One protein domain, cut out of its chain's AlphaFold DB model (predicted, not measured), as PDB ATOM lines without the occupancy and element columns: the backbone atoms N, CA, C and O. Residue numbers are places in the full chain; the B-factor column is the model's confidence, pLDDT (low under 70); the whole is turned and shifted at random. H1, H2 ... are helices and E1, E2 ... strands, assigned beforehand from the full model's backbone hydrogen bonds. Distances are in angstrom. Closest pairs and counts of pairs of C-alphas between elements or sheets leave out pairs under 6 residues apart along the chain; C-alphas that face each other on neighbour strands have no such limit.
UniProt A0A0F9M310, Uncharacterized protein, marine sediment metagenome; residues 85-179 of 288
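Overview. This is residues 85 to 179 of the 288 residues of an uncharacterized protein of marine sediment metagenome (UniProt A0A0F9M310). A small sheet of three parallel strands, E2 E1 E3 in order, has the two longer helices H2 and H3 packed over one face, while the short H4 stands over the other face and H6 packs on the edge strand E3. H1 packs on H3 away from the sheet, and residues 152 to 157, of which 155 to 157 belong to H5, stick out. The printed part has 95 residues with six named helices and three named strands, in the order H1 H2 E1 H3 E2 H4 H5 E3 H6, a mixed class of helices and strands. It is compact, with a radius of gyration of the C-alphas of 12.9 A and spans of 36 by 31 by 21 A.

Along the chain. The sheet holds E1, residues 111 to 116, 16.2 A long, E2, residues 142 to 147, 16.7 A, and E3, residues 161 to 165. H3, residues 118 to 135, is 26.0 A long, and H2, residues 96 to 107, is 16.5 A. The shorter helices are H1, residues 85 to 93, H4, residues 148 to 153, H5, residues 155 to 158, and H6, residues 171 to 176. H1 begins at C-alpha 85 (207.966, 180.952, 106.623), E1 at C-alpha 111 (213.258, 172.980, 133.905), and H6 ends at C-alpha 176 (206.210, 167.351, 138.193).

Arrangement. E1 is the inner strand, parallel to E2 at 23 degrees, with N 114 and O 144 2.8 A apart, and to E3 at 19 degrees, with N 113 and O 162 2.8 A apart, both within hydrogen-bond range. E1, H3 and E2 form a strand-helix-strand unit, two parallel neighbour strands with a helix between them in the chain; its crossover is right-handed. E2, H4, H5 and E3 form a split one, with E1 between its strands, also right-handed. H2 is on the sheet at a height of 9.5 A, along the strands; its closest C-alphas to E1 are Ala 105 and Leu 112, 6.1 A. H3 is on the same face at 9.4 A, over E2, with a kink of 41 degrees near residue 125. H4 is on the opposite face and stands up from the sheet at 49 degrees. H6 only grazes the sheet; its closest C-alphas to E3 are Thr 173 and Ile 162, 5.4 A. H1 touches H3 at a steep tilt of 59 degrees, with the C-alphas of Val 86 and Asp 126 closest at 7.0 A. Every O i to N i+4 pair is within hydrogen-bond range in H1 and H2, against 9 of 14 in H3, 1 of 2 in H4 and 0 of 2 in H6, where 1 of 3 O i to N i+3 pairs is; H5 is too short for an i+4 pair.

Size, cuts and confidence. The C-alphas farthest apart, Glu 85 and Gln 156, are 37.5 A apart. The printed part has no cut and no long link. Mean pLDDT of the printed part is 86.4, with residues 171 to 175 and 178 to 179 under 70.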
ATOM      1  N   GLU A  85     207.585 182.276 107.119       90.31
ATOM      2  CA  GLU A  85     207.966 180.952 106.623       90.31
ATOM      3  C   GLU A  85     208.556 180.098 107.748       90.31
ATOM      4  O   GLU A  85     208.199 178.932 107.886       90.31
ATOM      5  N   VAL A  86     209.381 180.700 108.613       90.81
ATOM      6  CA  VAL A  86     209.948 180.032 109.794       90.81
ATOM      7  C   VAL A  86     208.831 179.600 110.741       90.81
ATOM      8  O   VAL A  86     208.801 178.460 111.193       90.81
ATOM      9  N   ILE A  87     207.854 180.477 110.987       91.62
ATOM     10  CA  ILE A  87     206.700 180.172 111.846       91.62
ATOM     11  C   ILE A  87     205.850 179.046 111.246       91.62
ATOM     12  O   ILE A  87     205.431 178.141 111.968       91.62
ATOM     13  N   ALA A  88     205.606 179.085 109.933       91.38
ATOM     14  CA  ALA A  88     204.886 178.027 109.230       91.38
ATOM     15  C   ALA A  88     205.614 176.681 109.360       91.38
ATOM     16  O   ALA A  88     204.996 175.667 109.687       91.38
ATOM     17  N   ASN A  89     206.934 176.689 109.158       91.81
ATOM     18  CA  ASN A  89     207.773 175.504 109.252       91.81
ATOM     19  C   ASN A  89     207.786 174.929 110.678       91.81
ATOM     20  O   ASN A  89     207.635 173.720 110.861       91.81
ATOM     21  N   LEU A  90     207.873 175.788 111.699       92.06
ATOM     22  CA  LEU A  90     207.770 175.374 113.097       92.06
ATOM     23  C   LEU A  90     206.405 174.754 113.397       92.06
ATOM     24  O   LEU A  90     206.362 173.655 113.936       92.06
ATOM     25  N   LYS A  91     205.291 175.384 113.006       91.31
ATOM     26  CA  LYS A  91     203.945 174.822 113.229       91.31
ATOM     27  C   LYS A  91     203.742 173.464 112.555       91.31
ATOM     28  O   LYS A  91     203.036 172.622 113.101       91.31
ATOM     29  N   LYS A  92     204.346 173.252 111.380       90.81
ATOM     30  CA  LYS A  92     204.252 171.989 110.636       90.81
ATOM     31  C   LYS A  92     205.000 170.846 111.328       90.81
ATOM     32  O   LYS A  92     204.532 169.713 111.296       90.81
ATOM     33  N   ASN A  93     206.152 171.135 111.934       90.38
ATOM     34  CA  ASN A  93     207.062 170.105 112.450       90.38
ATOM     35  C   ASN A  93     207.038 169.959 113.980       90.38
ATOM     36  O   ASN A  93     207.318 168.883 114.505       90.38
ATOM     37  N   ILE A  94     206.706 171.024 114.707       89.31
ATOM     38  CA  ILE A  94     206.625 171.048 116.167       89.31
ATOM     39  C   ILE A  94     205.161 170.913 116.570       89.31
ATOM     40  O   ILE A  94     204.327 171.765 116.260       89.31
ATOM     41  N   LYS A  95     204.854 169.834 117.291       90.44
ATOM     42  CA  LYS A  95     203.512 169.567 117.817       90.44
ATOM     43  C   LYS A  95     203.125 170.599 118.881       90.44
ATOM     44  O   LYS A  95     203.973 171.048 119.654       90.44
ATOM     45  N   SER A  96     201.838 170.933 118.945       92.50
ATOM     46  CA  SER A  96     201.304 171.946 119.868       92.50
ATOM     47  C   SER A  96     201.613 171.650 121.336       92.50
ATOM     48  O   SER A  96     201.871 172.556 122.119       92.50
ATOM     49  N   GLU A  97     201.673 170.371 121.691       91.50
ATOM     50  CA  GLU A  97     201.981 169.853 123.013       91.50
ATOM     51  C   GLU A  97     203.361 170.315 123.478       91.50
ATOM     52  O   GLU A  97     203.497 170.770 124.609       91.50
ATOM     53  N   ILE A  98     204.366 170.297 122.595       91.44
ATOM     54  CA  ILE A  98     205.713 170.792 122.911       91.44
ATOM     55  C   ILE A  98     205.642 172.265 123.307       91.44
ATOM     56  O   ILE A  98     206.215 172.662 124.321       91.44
ATOM     57  N   LEU A  99     204.895 173.072 122.549       93.81
ATOM     58  CA  LEU A  99     204.757 174.490 122.854       93.81
ATOM     59  C   LEU A  99     203.954 174.738 124.140       93.81
ATOM     60  O   LEU A  99     204.281 175.659 124.880       93.81
ATOM     61  N   ILE A 100     202.957 173.905 124.452       94.19
ATOM     62  CA  ILE A 100     202.221 173.969 125.727       94.19
ATOM     63  C   ILE A 100     203.186 173.805 126.902       94.19
ATOM     64  O   ILE A 100     203.161 174.613 127.828       94.19
ATOM     65  N   TYR A 101     204.075 172.813 126.844       92.88
ATOM     66  CA  TYR A 101     205.049 172.584 127.910       92.88
ATOM     67  C   TYR A 101     206.171 173.619 127.945       92.88
ATOM     68  O   TYR A 101     206.623 173.957 129.034       92.88
ATOM     69  N   ILE A 102     206.588 174.169 126.801       94.06
ATOM     70  CA  ILE A 102     207.478 175.342 126.755       94.06
ATOM     71  C   ILE A 102     206.840 176.505 127.513       94.06
ATOM     72  O   ILE A 102     207.478 177.104 128.378       94.06
ATOM     73  N   VAL A 103     205.570 176.802 127.219       95.06
ATOM     74  CA  VAL A 103     204.852 177.890 127.883       95.06
ATOM     75  C   VAL A 103     204.731 177.623 129.377       95.06
ATOM     76  O   VAL A 103     205.050 178.500 130.172       95.06
ATOM     77  N   HIS A 104     204.360 176.403 129.758       93.12
ATOM     78  CA  HIS A 104     204.286 175.989 131.154       93.12
ATOM     79  C   HIS A 104     205.634 176.158 131.877       93.12
ATOM     80  O   HIS A 104     205.707 176.781 132.933       93.12
ATOM     81  N   ALA A 105     206.725 175.672 131.285       92.19
ATOM     82  CA  ALA A 105     208.053 175.745 131.882       92.19
ATOM     83  C   ALA A 105     208.506 177.189 132.133       92.19
ATOM     84  O   ALA A 105     209.025 177.487 133.207       92.19
ATOM     85  N   CYS A 106     208.254 178.097 131.188       94.38
ATOM     86  CA  CYS A 106     208.555 179.515 131.365       94.38
ATOM     87  C   CYS A 106     207.652 180.177 132.414       94.38
ATOM     88  O   CYS A 106     208.151 180.902 133.271       94.38
ATOM     89  N   LEU A 107     206.338 179.930 132.375       93.50
ATOM     90  CA  LEU A 107     205.389 180.536 133.315       93.50
ATOM     91  C   LEU A 107     205.657 180.123 134.762       93.50
ATOM     92  O   LEU A 107     205.591 180.960 135.650       93.50
ATOM     93  N   PHE A 108     205.977 178.852 134.997       91.81
ATOM     94  CA  PHE A 108     206.131 178.285 136.339       91.81
ATOM     95  C   PHE A 108     207.596 178.041 136.725       91.81
ATOM     96  O   PHE A 108     207.871 177.301 137.668       91.81
ATOM     97  N   LYS A 109     208.540 178.639 135.981       90.44
ATOM     98  CA  LYS A 109     209.992 178.560 136.217       90.44
ATOM     99  C   LYS A 109     210.501 177.117 136.391       90.44
ATOM    100  O   LYS A 109     211.348 176.835 137.236       90.44
ATOM    101  N   LYS A 110     209.968 176.186 135.595       89.88
ATOM    102  CA  LYS A 110     210.361 174.769 135.606       89.88
ATOM    103  C   LYS A 110     211.447 174.494 134.569       89.88
ATOM    104  O   LYS A 110     211.544 175.160 133.539       89.88
ATOM    105  N   ASN A 111     212.249 173.470 134.836       90.69
ATOM    106  CA  ASN A 111     213.258 172.980 133.905       90.69
ATOM    107  C   ASN A 111     212.591 172.068 132.866       90.69
ATOM    108  O   ASN A 111     211.928 171.101 133.237       90.69
ATOM    109  N   LEU A 112     212.771 172.344 131.573       92.25
ATOM    110  CA  LEU A 112     212.203 171.548 130.480       92.25
ATOM    111  C   LEU A 112     213.313 170.987 129.595       92.25
ATOM    112  O   LEU A 112     214.201 171.715 129.162       92.25
ATOM    113  N   LEU A 113     213.251 169.689 129.311       91.75
ATOM    114  CA  LEU A 113     214.113 169.015 128.348       91.75
ATOM    115  C   LEU A 113     213.253 168.445 127.225       91.75
ATOM    116  O   LEU A 113     212.430 167.560 127.449       91.75
ATOM    117  N   ILE A 114     213.483 168.916 126.007       91.31
ATOM    118  CA  ILE A 114     212.801 168.450 124.806       91.31
ATOM    119  C   ILE A 114     213.752 167.528 124.052       91.31
ATOM    120  O   ILE A 114     214.828 167.937 123.606       91.31
ATOM    121  N   LEU A 115     213.342 166.273 123.908       90.06
ATOM    122  CA  LEU A 115     214.039 165.285 123.105       90.06
ATOM    123  C   LEU A 115     213.483 165.325 121.690       90.06
ATOM    124  O   LEU A 115     212.339 164.937 121.441       90.06
ATOM    125  N   ILE A 116     214.309 165.795 120.763       85.56
ATOM    126  CA  ILE A 116     213.969 165.841 119.346       85.56
ATOM    127  C   ILE A 116     214.713 164.761 118.567       85.56
ATOM    128  O   ILE A 116     215.815 164.328 118.928       85.56
ATOM    129  N   LYS A 117     214.094 164.323 117.471       85.19
ATOM    130  CA  LYS A 117     214.723 163.394 116.538       85.19
ATOM    131  C   LYS A 117     215.801 164.102 115.712       85.19
ATOM    132  O   LYS A 117     215.793 165.329 115.578       85.19
ATOM    133  N   LYS A 118     216.747 163.333 115.170       82.31
ATOM    134  CA  LYS A 118     217.899 163.880 114.436       82.31
ATOM    135  C   LYS A 118     217.451 164.633 113.179       82.31
ATOM    136  O   LYS A 118     218.027 165.669 112.863       82.31
ATOM    137  N   GLU A 119     216.391 164.173 112.524       84.94
ATOM    138  CA  GLU A 119     215.876 164.717 111.264       84.94
ATOM    139  C   GLU A 119     215.377 166.157 111.426       84.94
ATOM    140  O   GLU A 119     215.575 166.981 110.540       84.94
ATOM    141  N   ILE A 120     214.806 166.496 112.586       84.69
ATOM    142  CA  ILE A 120     214.275 167.835 112.890       84.69
ATOM    143  C   ILE A 120     215.255 168.713 113.687       84.69
ATOM    144  O   ILE A 120     214.906 169.817 114.097       84.69
ATOM    145  N   SER A 121     216.491 168.250 113.910       84.31
ATOM    146  CA  SER A 121     217.501 168.986 114.691       84.31
ATOM    147  C   SER A 121     217.912 170.324 114.075       84.31
ATOM    148  O   SER A 121     218.249 171.259 114.800       84.31
ATOM    149  N   HIS A 122     217.792 170.455 112.755       86.62
ATOM    150  CA  HIS A 122     218.024 171.706 112.037       86.62
ATOM    151  C   HIS A 122     217.051 172.830 112.445       86.62
ATOM    152  O   HIS A 122     217.367 173.997 112.249       86.62
ATOM    153  N   LEU A 123     215.900 172.504 113.055       87.62
ATOM    154  CA  LEU A 123     214.917 173.483 113.536       87.62
ATOM    155  C   LEU A 123     215.257 174.076 114.909       87.62
ATOM    156  O   LEU A 123     214.589 175.016 115.335       87.62
ATOM    157  N   ILE A 124     216.264 173.551 115.623       88.56
ATOM    158  CA  ILE A 124     216.615 174.030 116.973       88.56
ATOM    159  C   ILE A 124     216.896 175.540 117.003       88.56
ATOM    160  O   ILE A 124     216.331 176.212 117.867       88.56
ATOM    161  N   PRO A 125     217.727 176.112 116.105       89.06
ATOM    162  CA  PRO A 125     218.024 177.542 116.150       89.06
ATOM    163  C   PRO A 125     216.776 178.404 115.940       89.06
ATOM    164  O   PRO A 125     216.607 179.417 116.616       89.06
ATOM    165  N   ASP A 126     215.886 177.985 115.040       91.31
ATOM    166  CA  ASP A 126     214.635 178.690 114.760       91.31
ATOM    167  C   ASP A 126     213.652 178.587 115.924       91.31
ATOM    168  O   ASP A 126     213.018 179.579 116.285       91.31
ATOM    169  N   LEU A 127     213.563 177.415 116.556       91.00
ATOM    170  CA  LEU A 127     212.752 177.218 117.751       91.00
ATOM    171  C   LEU A 127     213.270 178.068 118.919       91.00
ATOM    172  O   LEU A 127     212.466 178.709 119.587       91.00
ATOM    173  N   ASN A 128     214.587 178.143 119.133       90.19
ATOM    174  CA  ASN A 128     215.170 179.005 120.166       90.19
ATOM    175  C   ASN A 128     214.849 180.482 119.909       90.19
ATOM    176  O   ASN A 128     214.288 181.136 120.779       90.19
ATOM    177  N   LYS A 129     215.084 180.984 118.687       90.31
ATOM    178  CA  LYS A 129     214.727 182.366 118.312       90.31
ATOM    179  C   LYS A 129     213.237 182.646 118.492       90.31
ATOM    180  O   LYS A 129     212.854 183.738 118.906       90.31
ATOM    181  N   PHE A 130     212.390 181.672 118.168       93.25
ATOM    182  CA  PHE A 130     210.953 181.769 118.380       93.25
ATOM    183  C   PHE A 130     210.610 181.893 119.869       93.25
ATOM    184  O   PHE A 130     209.868 182.804 120.229       93.25
ATOM    185  N   ILE A 131     211.170 181.027 120.721       92.12
ATOM    186  CA  ILE A 131     210.982 181.055 122.179       92.12
ATOM    187  C   ILE A 131     211.455 182.399 122.747       92.12
ATOM    188  O   ILE A 131     210.687 183.071 123.436       92.12
ATOM    189  N   ASP A 132     212.670 182.824 122.398       89.62
ATOM    190  CA  ASP A 132     213.251 184.094 122.839       89.62
ATOM    191  C   ASP A 132     212.367 185.281 122.446       89.62
ATOM    192  O   ASP A 132     212.141 186.194 123.240       89.62
ATOM    193  N   TYR A 133     211.812 185.258 121.231       91.38
ATOM    194  CA  TYR A 133     210.937 186.319 120.749       91.38
ATOM    195  C   TYR A 133     209.606 186.387 121.506       91.38
ATOM    196  O   TYR A 133     209.189 187.489 121.879       91.38
ATOM    197  N   ILE A 134     208.925 185.250 121.715       92.88
ATOM    198  CA  ILE A 134     207.600 185.229 122.365       92.88
ATOM    199  C   ILE A 134     207.681 185.486 123.873       92.88
ATOM    200  O   ILE A 134     206.700 185.951 124.450       92.88
ATOM    201  N   PHE A 135     208.831 185.210 124.496       91.50
ATOM    202  CA  PHE A 135     209.077 185.475 125.915       91.50
ATOM    203  C   PHE A 135     209.860 186.760 126.183       91.50
ATOM    204  O   PHE A 135     210.042 187.134 127.346       91.50
ATOM    205  N   GLN A 136     210.280 187.479 125.143       85.50
ATOM    206  CA  GLN A 136     211.043 188.713 125.276       85.50
ATOM    207  C   GLN A 136     210.379 189.674 126.281       85.50
ATOM    208  O   GLN A 136     209.194 189.968 126.172       85.50
ATOM    209  N   LYS A 137     211.149 190.175 127.260       80.56
ATOM    210  CA  LYS A 137     210.684 191.106 128.316       80.56
ATOM    211  C   LYS A 137     209.574 190.562 129.236       80.56
ATOM    212  O   LYS A 137     208.931 191.351 129.931       80.56
ATOM    213  N   SER A 138     209.361 189.247 129.275       90.31
ATOM    214  CA  SER A 138     208.339 188.613 130.115       90.31
ATOM    215  C   SER A 138     208.943 187.576 131.073       90.31
ATOM    216  O   SER A 138     209.687 187.941 131.982       90.31
ATOM    217  N   PHE A 139     208.618 186.301 130.882       91.38
ATOM    218  CA  PHE A 139     209.097 185.178 131.675       91.38
ATOM    219  C   PHE A 139     210.434 184.643 131.161       91.38
ATOM    220  O   PHE A 139     210.785 184.804 129.994       91.38
ATOM    221  N   THR A 140     211.154 183.951 132.036       88.00
ATOM    222  CA  THR A 140     212.376 183.212 131.712       88.00
ATOM    223  C   THR A 140     212.193 181.748 132.088       88.00
ATOM    224  O   THR A 140     211.546 181.430 133.084       88.00
ATOM    225  N   GLY A 141     212.744 180.842 131.287       84.62
ATOM    226  CA  GLY A 141     212.639 179.405 131.522       84.62
ATOM    227  C   GLY A 141     213.915 178.691 131.108       84.62
ATOM    228  O   GLY A 141     214.596 179.109 130.171       84.62
ATOM    229  N   LYS A 142     214.246 177.602 131.806       88.19
ATOM    230  CA  LYS A 142     215.399 176.766 131.464       88.19
ATOM    231  C   LYS A 142     214.947 175.655 130.527       88.19
ATOM    232  O   LYS A 142     214.517 174.590 130.968       88.19
ATOM    233  N   ILE A 143     215.046 175.921 129.229       91.88
ATOM    234  CA  ILE A 143     214.658 174.981 128.180       91.88
ATOM    235  C   ILE A 143     215.920 174.420 127.538       91.88
ATOM    236  O   ILE A 143     216.756 175.154 127.018       91.88
ATOM    237  N   LEU A 144     216.060 173.101 127.576       90.56
ATOM    238  CA  LEU A 144     217.108 172.375 126.879       90.56
ATOM    239  C   LEU A 144     216.492 171.562 125.750       90.56
ATOM    240  O   LEU A 144     215.483 170.888 125.935       90.56
ATOM    241  N   ILE A 145     217.136 171.582 124.590       89.31
ATOM    242  CA  ILE A 145     216.753 170.753 123.450       89.31
ATOM    243  C   ILE A 145     217.933 169.841 123.131       89.31
ATOM    244  O   ILE A 145     219.054 170.314 122.924       89.31
ATOM    245  N   LYS A 146     217.709 168.526 123.159       86.38
ATOM    246  CA  LYS A 146     218.754 167.508 122.969       86.38
ATOM    247  C   LYS A 146     218.251 166.366 122.101       86.38
ATOM    248  O   LYS A 146     217.049 166.156 121.952       86.38
ATOM    249  N   SER A 147     219.182 165.588 121.554       83.81
ATOM    250  CA  SER A 147     218.831 164.313 120.936       83.81
ATOM    251  C   SER A 147     218.585 163.236 122.000       83.81
ATOM    252  O   SER A 147     219.131 163.272 123.108       83.81
ATOM    253  N   LYS A 148     217.826 162.198 121.635       82.88
ATOM    254  CA  LYS A 148     217.612 161.026 122.501       82.88
ATOM    255  C   LYS A 148     218.922 160.321 122.880       82.88
ATOM    256  O   LYS A 148     219.054 159.832 124.001       82.88
ATOM    257  N   SER A 149     219.898 160.275 121.970       82.19
ATOM    258  CA  SER A 149     221.205 159.659 122.232       82.19
ATOM    259  C   SER A 149     222.015 160.429 123.276       82.19
ATOM    260  O   SER A 149     222.648 159.806 124.122       82.19
ATOM    261  N   GLN A 150     221.949 161.764 123.271       82.31
ATOM    262  CA  GLN A 150     222.593 162.608 124.282       82.31
ATOM    263  C   GLN A 150     221.937 162.442 125.658       82.31
ATOM    264  O   GLN A 150     222.639 162.315 126.657       82.31
ATOM    265  N   TYR A 151     220.604 162.367 125.711       85.88
ATOM    266  CA  TYR A 151     219.870 162.146 126.960       85.88
ATOM    267  C   TYR A 151     220.224 160.817 127.636       85.88
ATOM    268  O   TYR A 151     220.444 160.781 128.843       85.88
ATOM    269  N   LYS A 152     220.312 159.726 126.861       84.75
ATOM    270  CA  LYS A 152     220.599 158.387 127.404       84.75
ATOM    271  C   LYS A 152     221.944 158.305 128.130       84.75
ATOM    272  O   LYS A 152     222.035 157.560 129.097       84.75
ATOM    273  N   LYS A 153     222.957 159.058 127.684       85.56
ATOM    274  CA  LYS A 153     224.298 159.041 128.290       85.56
ATOM    275  C   LYS A 153     224.320 159.677 129.684       85.56
ATOM    276  O   LYS A 153     224.996 159.164 130.560       85.56
ATOM    277  N   ASN A 154     223.527 160.732 129.901       85.50
ATOM    278  CA  ASN A 154     223.591 161.564 131.109       85.50
ATOM    279  C   ASN A 154     222.221 161.717 131.792       85.50
ATOM    280  O   ASN A 154     221.830 162.816 132.182       85.50
ATOM    281  N   ARG A 155     221.452 160.628 131.913       82.81
ATOM    282  CA  ARG A 155     220.052 160.678 132.373       82.81
ATOM    283  C   ARG A 155     219.875 161.317 133.757       82.81
ATOM    284  O   ARG A 155     218.891 162.021 133.963       82.81
ATOM    285  N   GLN A 156     220.819 161.070 134.664       84.38
ATOM    286  CA  GLN A 156     220.812 161.577 136.042       84.38
ATOM    287  C   GLN A 156     220.861 163.113 136.105       84.38
ATOM    288  O   GLN A 156     220.253 163.712 136.982       84.38
ATOM    289  N   LEU A 157     221.476 163.780 135.119       85.50
ATOM    290  CA  LEU A 157     221.535 165.250 135.069       85.50
ATOM    291  C   LEU A 157     220.168 165.913 134.830       85.50
ATOM    292  O   LEU A 157     220.053 167.136 134.884       85.50
ATOM    293  N   TYR A 158     219.141 165.122 134.512       86.19
ATOM    294  CA  TYR A 158     217.829 165.601 134.086       86.19
ATOM    295  C   TYR A 158     216.696 165.121 135.002       86.19
ATOM    296  O   TYR A 158     215.546 165.072 134.571       86.19
ATOM    297  N   GLU A 159     216.998 164.743 136.245       83.75
ATOM    298  CA  GLU A 159     215.988 164.256 137.199       83.75
ATOM    299  C   GLU A 159     214.963 165.329 137.574       83.75
ATOM    300  O   GLU A 159     213.767 165.048 137.629       83.75
ATOM    301  N   GLU A 160     215.410 166.575 137.719       85.62
ATOM    302  CA  GLU A 160     214.550 167.732 138.001       85.62
ATOM    303  C   GLU A 160     213.907 168.339 136.743       85.62
ATOM    304  O   GLU A 160     213.219 169.360 136.811       85.62
ATOM    305  N   TYR A 161     214.158 167.757 135.568       89.00
ATOM    306  CA  TYR A 161     213.609 168.254 134.315       89.00
ATOM    307  C   TYR A 161     212.278 167.581 134.004       89.00
ATOM    308  O   TYR A 161     212.125 166.361 134.062       89.00
ATOM    309  N   ILE A 162     211.329 168.378 133.529       88.56
ATOM    310  CA  ILE A 162     210.208 167.877 132.750       88.56
ATOM    311  C   ILE A 162     210.790 167.394 131.423       88.56
ATOM    312  O   ILE A 162     211.228 168.191 130.599       88.56
ATOM    313  N   VAL A 163     210.845 166.080 131.223       89.88
ATOM    314  CA  VAL A 163     211.376 165.498 129.986       89.88
ATOM    315  C   VAL A 163     210.238 165.136 129.043       89.88
ATOM    316  O   VAL A 163     209.351 164.347 129.389       89.88
ATOM    317  N   MET A 164     210.310 165.690 127.838       87.88
ATOM    318  CA  MET A 164     209.410 165.416 126.731       87.88
ATOM    319  C   MET A 164     210.104 164.644 125.624       87.88
ATOM    320  O   MET A 164     211.193 165.013 125.190       87.88
ATOM    321  N   GLU A 165     209.423 163.631 125.104       85.25
ATOM    322  CA  GLU A 165     209.783 162.960 123.863       85.25
ATOM    323  C   GLU A 165     208.631 163.119 122.869       85.25
ATOM    324  O   GLU A 165     207.528 162.613 123.076       85.25
ATOM    325  N   GLU A 166     208.873 163.863 121.790       78.88
ATOM    326  CA  GLU A 166     207.835 164.270 120.839       78.88
ATOM    327  C   GLU A 166     206.610 164.928 121.508       78.88
ATOM    328  O   GLU A 166     206.672 166.088 121.893       78.88
ATOM    329  N   LYS A 167     205.483 164.208 121.620       77.31
ATOM    330  CA  LYS A 167     204.231 164.680 122.235       77.31
ATOM    331  C   LYS A 167     204.026 164.163 123.658       77.31
ATOM    332  O   LYS A 167     203.062 164.555 124.306       77.31
ATOM    333  N   GLU A 168     204.879 163.258 124.131       80.50
ATOM    334  CA  GLU A 168     204.642 162.523 125.367       80.50
ATOM    335  C   GLU A 168     205.629 162.910 126.461       80.50
ATOM    336  O   GLU A 168     206.830 163.071 126.244       80.50
ATOM    337  N   LEU A 169     205.105 163.013 127.681       80.00
ATOM    338  CA  LEU A 169     205.926 163.069 128.880       80.00
ATOM    339  C   LEU A 169     206.451 161.677 129.202       80.00
ATOM    340  O   LEU A 169     205.672 160.720 129.325       80.00
ATOM    341  N   ILE A 170     207.755 161.589 129.453       79.50
ATOM    342  CA  ILE A 170     208.351 160.374 130.000       79.50
ATOM    343  C   ILE A 170     207.711 160.104 131.370       79.50
ATOM    344  O   ILE A 170     207.683 160.973 132.233       79.50
ATOM    345  N   LYS A 171     207.193 158.887 131.601       67.06
ATOM    346  CA  LYS A 171     206.352 158.541 132.774       67.06
ATOM    347  C   LYS A 171     206.868 159.065 134.126       67.06
ATOM    348  O   LYS A 171     206.057 159.474 134.952       67.06
ATOM    349  N   LYS A 172     208.189 159.080 134.348       67.81
ATOM    350  CA  LYS A 172     208.805 159.549 135.604       67.81
ATOM    351  C   LYS A 172     208.577 161.042 135.887       67.81
ATOM    352  O   LYS A 172     208.481 161.410 137.049       67.81
ATOM    353  N   THR A 173     208.433 161.882 134.863       68.88
ATOM    354  CA  THR A 173     208.338 163.347 135.010       68.88
ATOM    355  C   THR A 173     206.901 163.852 135.099       68.88
ATOM    356  O   THR A 173     206.682 165.017 135.408       68.88
ATOM    357  N   ARG A 174     205.899 162.979 134.908       66.12
ATOM    358  CA  ARG A 174     204.475 163.349 135.016       66.12
ATOM    359  C   ARG A 174     204.097 163.884 136.396       66.12
ATOM    360  O   ARG A 174     203.212 164.721 136.484       66.12
ATOM    361  N   LYS A 175     204.782 163.441 137.456       69.31
ATOM    362  CA  LYS A 175     204.563 163.925 138.830       69.31
ATOM    363  C   LYS A 175     204.937 165.400 139.021       69.31
ATOM    364  O   LYS A 175     204.485 166.009 139.979       69.31
ATOM    365  N   LEU A 176     205.747 165.964 138.123       70.94
ATOM    366  CA  LEU A 176     206.210 167.351 138.193       70.94
ATOM    367  C   LEU A 176     205.191 168.351 137.621       70.94
ATOM    368  O   LEU A 176     205.431 169.552 137.676       70.94
ATOM    369  N   ILE A 177     204.080 167.866 137.053       72.81
ATOM    370  CA  ILE A 177     203.058 168.689 136.407       72.81
ATOM    371  C   ILE A 177     201.700 168.348 137.005       72.81
ATOM    372  O   ILE A 177     201.265 167.197 136.977       72.81
ATOM    373  N   ASN A 178     200.988 169.362 137.478       67.62
ATOM    374  CA  ASN A 178     199.582 169.205 137.818       67.62
ATOM    375  C   ASN A 178     198.749 169.404 136.539       67.62
ATOM    376  O   ASN A 178     198.798 170.459 135.913       67.62
ATOM    377  N   SER A 179     197.990 168.388 136.119       57.56
ATOM    378  CA  SER A 179     197.223 168.402 134.860       57.56
ATOM    379  C   SER A 179     196.202 169.543 134.778       57.56
ATOM    380  O   SER A 179     195.929 170.037 133.683       57.56
TER     381      SER A 179